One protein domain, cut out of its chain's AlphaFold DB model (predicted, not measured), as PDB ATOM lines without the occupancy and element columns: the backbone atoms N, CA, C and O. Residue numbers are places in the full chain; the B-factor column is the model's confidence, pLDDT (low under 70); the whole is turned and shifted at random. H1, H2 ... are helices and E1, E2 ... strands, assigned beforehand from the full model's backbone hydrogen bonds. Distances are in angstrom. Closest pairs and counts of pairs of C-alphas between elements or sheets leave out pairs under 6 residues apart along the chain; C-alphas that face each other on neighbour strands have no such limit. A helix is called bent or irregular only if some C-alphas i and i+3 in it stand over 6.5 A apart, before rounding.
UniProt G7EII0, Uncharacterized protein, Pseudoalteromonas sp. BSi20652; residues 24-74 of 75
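This is residues 24 to 74 of the 75 residues of an uncharacterized protein of Pseudoalteromonas sp. BSi20652 (UniProt G7EII0). What shape does the backbone make? It makes a flat, loose zigzag: the long helix H1 runs one way along one side, the short strand E1 turns back from its end, and the shorter helix H2 runs in H1's general direction on the far side. Residues 50 to 63, a long stretch with no named element, join E1 to H2, and a gap separates the two helices. What is it built of, and how large is it? The printed part has 51 residues, with two named helices and one named strand in the order H1, E1, H2, and its class is mostly helix. It is loose, with a radius of gyration of the C-alphas of 12.6 A, and the C-alphas span 35 by 27 by 9 A along their three main axes.

Where is the longest helix? H1 holds residues 27 to 42 and measures 23.1 A from first to last C-alpha, beginning with C-alpha 27 at (-10.150, -25.773, 7.514). It is irregular, since C-alphas 28 and 31 are 7.4 A apart, against about 5 A in a regular helix. Where are the other two elements? E1 holds residues 46 to 49, 10.1 A from first to last C-alpha, with C-alpha 46 at (-17.052, -46.095, 16.406). H2 holds residues 64 to 72, 12.2 A long by the same measure, and ends with C-alpha 72 at (-31.091, -35.353, 18.543).

How near does E1 come to H1? There are 3 pairs of C-alphas within 8 A between them, the closest being those of Lys 41 and Val 47, 6.3 A apart, and their centres are 11.5 A apart. Does E1 belong to a sheet? E1 pairs with no named strand. Where does H2 stand? H2 is apart from H1, and it is apart from E1 too, with no C-alpha of either within 8 A of H2. What do the helices' N and O atoms show? In H2 every O i to N i+4 pair is within hydrogen-bond range, and in H1 10 of 12 are.

How far does the printed part reach? The two C-alphas farthest apart, those of Gly 44 and Gly 60, are 36.8 A apart, and residues 39 to 44, of which 39 to 42 belong to H1, stand free. How are the elements joined? The link from H1 to E1 is tight, with 3 residues, and the link from E1 to H2 is long, with 14; the printed part has no cut. Where is the model less sure? The mean pLDDT of the printed part is 91.4, and residues 58 to 61 are under 70.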
ATOM      1  N   GLY A  24     -18.321 -24.628  13.263       91.56
ATOM      2  CA  GLY A  24     -17.505 -25.765  12.856       91.56
ATOM      3  C   GLY A  24     -16.007 -25.454  12.887       91.56
ATOM      4  O   GLY A  24     -15.564 -24.302  12.941       91.56
ATOM      5  N   VAL A  25     -15.201 -26.510  12.836       93.88
ATOM      6  CA  VAL A  25     -13.742 -26.433  12.850       93.88
ATOM      7  C   VAL A  25     -13.250 -25.767  11.562       93.88
ATOM      8  O   VAL A  25     -13.608 -26.172  10.455       93.88
ATOM      9  N   LYS A  26     -12.404 -24.738  11.697       94.00
ATOM     10  CA  LYS A  26     -11.769 -24.055  10.556       94.00
ATOM     11  C   LYS A  26     -10.899 -25.031   9.761       94.00
ATOM     12  O   LYS A  26     -10.182 -25.824  10.365       94.00
ATOM     13  N   ALA A  27     -10.881 -24.890   8.434       95.19
ATOM     14  CA  ALA A  27     -10.150 -25.773   7.514       95.19
ATOM     15  C   ALA A  27      -8.680 -25.996   7.903       95.19
ATOM     16  O   ALA A  27      -8.211 -27.127   7.939       95.19
ATOM     17  N   LYS A  28      -7.975 -24.935   8.327       96.31
ATOM     18  CA  LYS A  28      -6.576 -25.017   8.789       96.31
ATOM     19  C   LYS A  28      -6.336 -25.920  10.011       96.31
ATOM     20  O   LYS A  28      -5.193 -26.135  10.387       96.31
ATOM     21  N   TYR A  29      -7.392 -26.387  10.676       97.00
ATOM     22  CA  TYR A  29      -7.323 -27.303  11.815       97.00
ATOM     23  C   TYR A  29      -7.905 -28.689  11.505       97.00
ATOM     24  O   TYR A  29      -7.992 -29.513  12.413       97.00
ATOM     25  N   HIS A  30      -8.307 -28.962  10.259       97.00
ATOM     26  CA  HIS A  30      -8.892 -30.254   9.880       97.00
ATOM     27  C   HIS A  30      -7.899 -31.403  10.037       97.00
ATOM     28  O   HIS A  30      -8.272 -32.412  10.615       97.00
ATOM     29  N   GLU A  31      -6.623 -31.217   9.693       98.25
ATOM     30  CA  GLU A  31      -5.599 -32.248   9.934       98.25
ATOM     31  C   GLU A  31      -5.505 -32.624  11.419       98.25
ATOM     32  O   GLU A  31      -5.401 -33.790  11.794       98.25
ATOM     33  N   ARG A  32      -5.616 -31.629  12.305       98.25
ATOM     34  CA  ARG A  32      -5.603 -31.866  13.750       98.25
ATOM     35  C   ARG A  32      -6.881 -32.562  14.225       98.25
ATOM     36  O   ARG A  32      -6.815 -33.385  15.136       98.25
ATOM     37  N   LEU A  33      -8.026 -32.248  13.619       97.94
ATOM     38  CA  LEU A  33      -9.278 -32.971  13.845       97.94
ATOM     39  C   LEU A  33      -9.141 -34.442  13.418       97.94
ATOM     40  O   LEU A  33      -9.539 -35.328  14.172       97.94
ATOM     41  N   ASP A  34      -8.513 -34.705  12.273       98.44
ATOM     42  CA  ASP A  34      -8.292 -36.058  11.753       98.44
ATOM     43  C   ASP A  34      -7.403 -36.881  12.684       98.44
ATOM     44  O   ASP A  34      -7.725 -38.032  12.981       98.44
ATOM     45  N   ILE A  35      -6.339 -36.283  13.231       98.62
ATOM     46  CA  ILE A  35      -5.485 -36.929  14.242       98.62
ATOM     47  C   ILE A  35      -6.316 -37.380  15.451       98.62
ATOM     48  O   ILE A  35      -6.182 -38.517  15.907       98.62
ATOM     49  N   VAL A  36      -7.204 -36.522  15.963       98.12
ATOM     50  CA  VAL A  36      -8.053 -36.855  17.120       98.12
ATOM     51  C   VAL A  36      -9.057 -37.954  16.773       98.12
ATOM     52  O   VAL A  36      -9.195 -38.918  17.528       98.12
ATOM     53  N   ILE A  37      -9.727 -37.846  15.624       98.38
ATOM     54  CA  ILE A  37     -10.689 -38.849  15.148       98.38
ATOM     55  C   ILE A  37     -10.012 -40.209  14.983       98.38
ATOM     56  O   ILE A  37     -10.539 -41.223  15.445       98.38
ATOM     57  N   ASN A  38      -8.830 -40.237  14.374       98.56
ATOM     58  CA  ASN A  38      -8.064 -41.460  14.181       98.56
ATOM     59  C   ASN A  38      -7.583 -42.034  15.515       98.56
ATOM     60  O   ASN A  38      -7.671 -43.243  15.714       98.56
ATOM     61  N   GLY A  39      -7.178 -41.190  16.466       98.56
ATOM     62  CA  GLY A  39      -6.848 -41.623  17.824       98.56
ATOM     63  C   GLY A  39      -8.032 -42.275  18.551       98.56
ATOM     64  O   GLY A  39      -7.861 -43.297  19.215       98.56
ATOM     65  N   LEU A  40      -9.246 -41.736  18.399       98.44
ATOM     66  CA  LEU A  40     -10.464 -42.334  18.958       98.44
ATOM     67  C   LEU A  40     -10.810 -43.667  18.279       98.44
ATOM     68  O   LEU A  40     -11.101 -44.647  18.966       98.44
ATOM     69  N   LYS A  41     -10.725 -43.732  16.946       98.44
ATOM     70  CA  LYS A  41     -10.928 -44.980  16.193       98.44
ATOM     71  C   LYS A  41      -9.906 -46.049  16.589       98.44
ATOM     72  O   LYS A  41     -10.286 -47.193  16.811       98.44
ATOM     73  N   HIS A  42      -8.637 -45.676  16.757       98.50
ATOM     74  CA  HIS A  42      -7.565 -46.587  17.169       98.50
ATOM     75  C   HIS A  42      -7.776 -47.153  18.582       98.50
ATOM     76  O   HIS A  42      -7.463 -48.310  18.837       98.50
ATOM     77  N   ARG A  43      -8.393 -46.382  19.485       98.06
ATOM     78  CA  ARG A  43      -8.844 -46.864  20.807       98.06
ATOM     79  C   ARG A  43     -10.057 -47.808  20.734       98.06
ATOM     80  O   ARG A  43     -10.531 -48.271  21.767       98.06
ATOM     81  N   GLY A  44     -10.561 -48.088  19.531       98.25
ATOM     82  CA  GLY A  44     -11.646 -49.029  19.268       98.25
ATOM     83  C   GLY A  44     -13.046 -48.421  19.330       98.25
ATOM     84  O   GLY A  44     -14.022 -49.163  19.424       98.25
ATOM     85  N   TYR A  45     -13.182 -47.092  19.288       98.62
ATOM     86  CA  TYR A  45     -14.490 -46.432  19.245       98.62
ATOM     87  C   TYR A  45     -15.031 -46.307  17.817       98.62
ATOM     88  O   TYR A  45     -14.287 -46.089  16.859       98.62
ATOM     89  N   LYS A  46     -16.359 -46.367  17.673       98.00
ATOM     90  CA  LYS A  46     -17.052 -46.095  16.406       98.00
ATOM     91  C   LYS A  46     -17.340 -44.599  16.302       98.00
ATOM     92  O   LYS A  46     -18.327 -44.120  16.854       98.00
ATOM     93  N   VAL A  47     -16.467 -43.854  15.632       97.88
ATOM     94  CA  VAL A  47     -16.599 -42.393  15.519       97.88
ATOM     95  C   VAL A  47     -17.530 -42.015  14.367       97.88
ATOM     96  O   VAL A  47     -17.339 -42.490  13.248       97.88
ATOM     97  N   VAL A  48     -18.503 -41.145  14.640       96.94
ATOM     98  CA  VAL A  48     -19.407 -40.543  13.649       96.94
ATOM     99  C   VAL A  48     -19.200 -39.034  13.657       96.94
ATOM    100  O   VAL A  48     -19.236 -38.407  14.713       96.94
ATOM    101  N   GLU A  49     -18.980 -38.447  12.487       96.12
ATOM    102  CA  GLU A  49     -18.833 -37.000  12.338       96.12
ATOM    103  C   GLU A  49     -20.183 -36.359  12.019       96.12
ATOM    104  O   GLU A  49     -20.913 -36.821  11.143       96.12
ATOM    105  N   GLY A  50     -20.515 -35.287  12.732       93.94
ATOM    106  CA  GLY A  50     -21.663 -34.451  12.428       93.94
ATOM    107  C   GLY A  50     -21.418 -33.601  11.186       93.94
ATOM    108  O   GLY A  50     -20.324 -33.087  10.967       93.94
ATOM    109  N   GLU A  51     -22.474 -33.399  10.409       91.19
ATOM    110  CA  GLU A  51     -22.489 -32.642   9.152       91.19
ATOM    111  C   GLU A  51     -21.829 -31.256   9.261       91.19
ATOM    112  O   GLU A  51     -21.106 -30.832   8.359       91.19
ATOM    113  N   PHE A  52     -22.036 -30.552  10.381       91.69
ATOM    114  CA  PHE A  52     -21.548 -29.184  10.572       91.69
ATOM    115  C   PHE A  52     -20.114 -29.122  11.105       91.69
ATOM    116  O   PHE A  52     -19.504 -28.053  11.075       91.69
ATOM    117  N   LEU A  53     -19.539 -30.251  11.541       93.94
ATOM    118  CA  LEU A  53     -18.255 -30.286  12.246       93.94
ATOM    119  C   LEU A  53     -17.124 -29.643  11.438       93.94
ATOM    120  O   LEU A  53     -16.303 -28.919  11.997       93.94
ATOM    121  N   ARG A  54     -17.091 -29.881  10.125       94.31
ATOM    122  CA  ARG A  54     -16.063 -29.345   9.216       94.31
ATOM    123  C   ARG A  54     -16.477 -28.048   8.521       94.31
ATOM    124  O   ARG A  54     -15.680 -27.466   7.788       94.31
ATOM    125  N   GLN A  55     -17.698 -27.573   8.760       88.69
ATOM    126  CA  GLN A  55     -18.244 -26.369   8.144       88.69
ATOM    127  C   GLN A  55     -18.050 -25.166   9.075       88.69
ATOM    128  O   GLN A  55     -18.870 -24.879   9.945       88.69
ATOM    129  N   SER A  56     -16.964 -24.418   8.887       80.38
ATOM    130  CA  SER A  56     -16.728 -23.181   9.644       80.38
ATOM    131  C   SER A  56     -17.554 -22.022   9.073       80.38
ATOM    132  O   SER A  56     -17.023 -21.172   8.358       80.38
ATOM    133  N   LYS A  57     -18.849 -21.970   9.400       76.88
ATOM    134  CA  LYS A  57     -19.711 -20.813   9.107       76.88
ATOM    135  C   LYS A  57     -19.656 -19.771  10.241       76.88
ATOM    136  O   LYS A  57     -19.505 -20.155  11.405       76.88
ATOM    137  N   PRO A  58     -19.770 -18.460   9.942       68.00
ATOM    138  CA  PRO A  58     -19.928 -17.419  10.959       68.00
ATOM    139  C   PRO A  58     -21.154 -17.675  11.846       68.00
ATOM    140  O   PRO A  58     -22.153 -18.204  11.369       68.00
ATOM    141  N   HIS A  59     -21.112 -17.240  13.111       62.44
ATOM    142  CA  HIS A  59     -22.168 -17.513  14.097       62.44
ATOM    143  C   HIS A  59     -23.576 -17.093  13.630       62.44
ATOM    144  O   HIS A  59     -24.524 -17.847  13.807       62.44
ATOM    145  N   GLY A  60     -23.700 -15.950  12.943       65.81
ATOM    146  CA  GLY A  60     -24.977 -15.470  12.391       65.81
ATOM    147  C   GLY A  60     -25.546 -16.299  11.230       65.81
ATOM    148  O   GLY A  60     -26.671 -16.059  10.810       65.81
ATOM    149  N   GLN A  61     -24.787 -17.265  10.706       69.06
ATOM    150  CA  GLN A  61     -25.220 -18.205   9.665       69.06
ATOM    151  C   GLN A  61     -25.454 -19.622  10.218       69.06
ATOM    152  O   GLN A  61     -25.748 -20.543   9.451       69.06
ATOM    153  N   LEU A  62     -25.299 -19.820  11.533       74.31
ATOM    154  CA  LEU A  62     -25.578 -21.092  12.189       74.31
ATOM    155  C   LEU A  62     -27.072 -21.190  12.492       74.31
ATOM    156  O   LEU A  62     -27.654 -20.326  13.145       74.31
ATOM    157  N   ASN A  63     -27.700 -22.268  12.034       84.56
ATOM    158  CA  ASN A  63     -29.102 -22.528  12.319       84.56
ATOM    159  C   ASN A  63     -29.214 -23.393  13.580       84.56
ATOM    160  O   ASN A  63     -29.038 -24.609  13.516       84.56
ATOM    161  N   ALA A  64     -29.552 -22.777  14.716       86.62
ATOM    162  CA  ALA A  64     -29.701 -23.480  15.992       86.62
ATOM    163  C   ALA A  64     -30.645 -24.696  15.902       86.62
ATOM    164  O   ALA A  64     -30.360 -25.740  16.489       86.62
ATOM    165  N   LYS A  65     -31.723 -24.607  15.106       89.94
ATOM    166  CA  LYS A  65     -32.654 -25.723  14.880       89.94
ATOM    167  C   LYS A  65     -31.974 -26.892  14.168       89.94
ATOM    168  O   LYS A  65     -32.178 -28.032  14.566       89.94
ATOM    169  N   ALA A  66     -31.148 -26.621  13.157       89.00
ATOM    170  CA  ALA A  66     -30.430 -27.665  12.426       89.00
ATOM    171  C   ALA A  66     -29.374 -28.357  13.308       89.00
ATOM    172  O   ALA A  66     -29.262 -29.582  13.301       89.00
ATOM    173  N   HIS A  67     -28.650 -27.594  14.132       88.31
ATOM    174  CA  HIS A  67     -27.702 -28.158  15.100       88.31
ATOM    175  C   HIS A  67     -28.407 -29.026  16.149       88.31
ATOM    176  O   HIS A  67     -27.940 -30.122  16.454       88.31
ATOM    177  N   ALA A  68     -29.557 -28.574  16.660       90.50
ATOM    178  CA  ALA A  68     -30.373 -29.362  17.578       90.50
ATOM    179  C   ALA A  68     -30.884 -30.652  16.917       90.50
ATOM    180  O   ALA A  68     -30.783 -31.718  17.510       90.50
ATOM    181  N   GLN A  69     -31.368 -30.584  15.673       91.56
ATOM    182  CA  GLN A  69     -31.809 -31.767  14.924       91.56
ATOM    183  C   GLN A  69     -30.684 -32.791  14.745       91.56
ATOM    184  O   GLN A  69     -30.907 -33.978  14.964       91.56
ATOM    185  N   GLN A  70     -29.472 -32.341  14.414       91.75
ATOM    186  CA  GLN A  70     -28.310 -33.223  14.336       91.75
ATOM    187  C   GLN A  70     -27.984 -33.866  15.687       91.75
ATOM    188  O   GLN A  70     -27.768 -35.073  15.740       91.75
ATOM    189  N   LEU A  71     -27.964 -33.081  16.772       92.00
ATOM    190  CA  LEU A  71     -27.706 -33.599  18.117       92.00
ATOM    191  C   LEU A  71     -28.724 -34.678  18.502       92.00
ATOM    192  O   LEU A  71     -28.341 -35.746  18.974       92.00
ATOM    193  N   MET A  72     -30.008 -34.411  18.258       93.44
ATOM    194  CA  MET A  72     -31.091 -35.353  18.543       93.44
ATOM    195  C   MET A  72     -31.032 -36.601  17.657       93.44
ATOM    196  O   MET A  72     -31.458 -37.659  18.095       93.44
ATOM    197  N   GLY A  73     -30.474 -36.507  16.447       92.50
ATOM    198  CA  GLY A  73     -30.281 -37.651  15.554       92.50
ATOM    199  C   GLY A  73     -29.178 -38.628  15.983       92.50
ATOM    200  O   GLY A  73     -29.050 -39.691  15.379       92.50
ATOM    201  N   PHE A  74     -28.366 -38.285  16.991       90.00
ATOM    202  CA  PHE A  74     -27.363 -39.198  17.556       90.00
ATOM    203  C   PHE A  74     -27.865 -40.029  18.738       90.00
ATOM    204  O   PHE A  74     -27.182 -40.992  19.104       90.00
TER     205      PHE A  74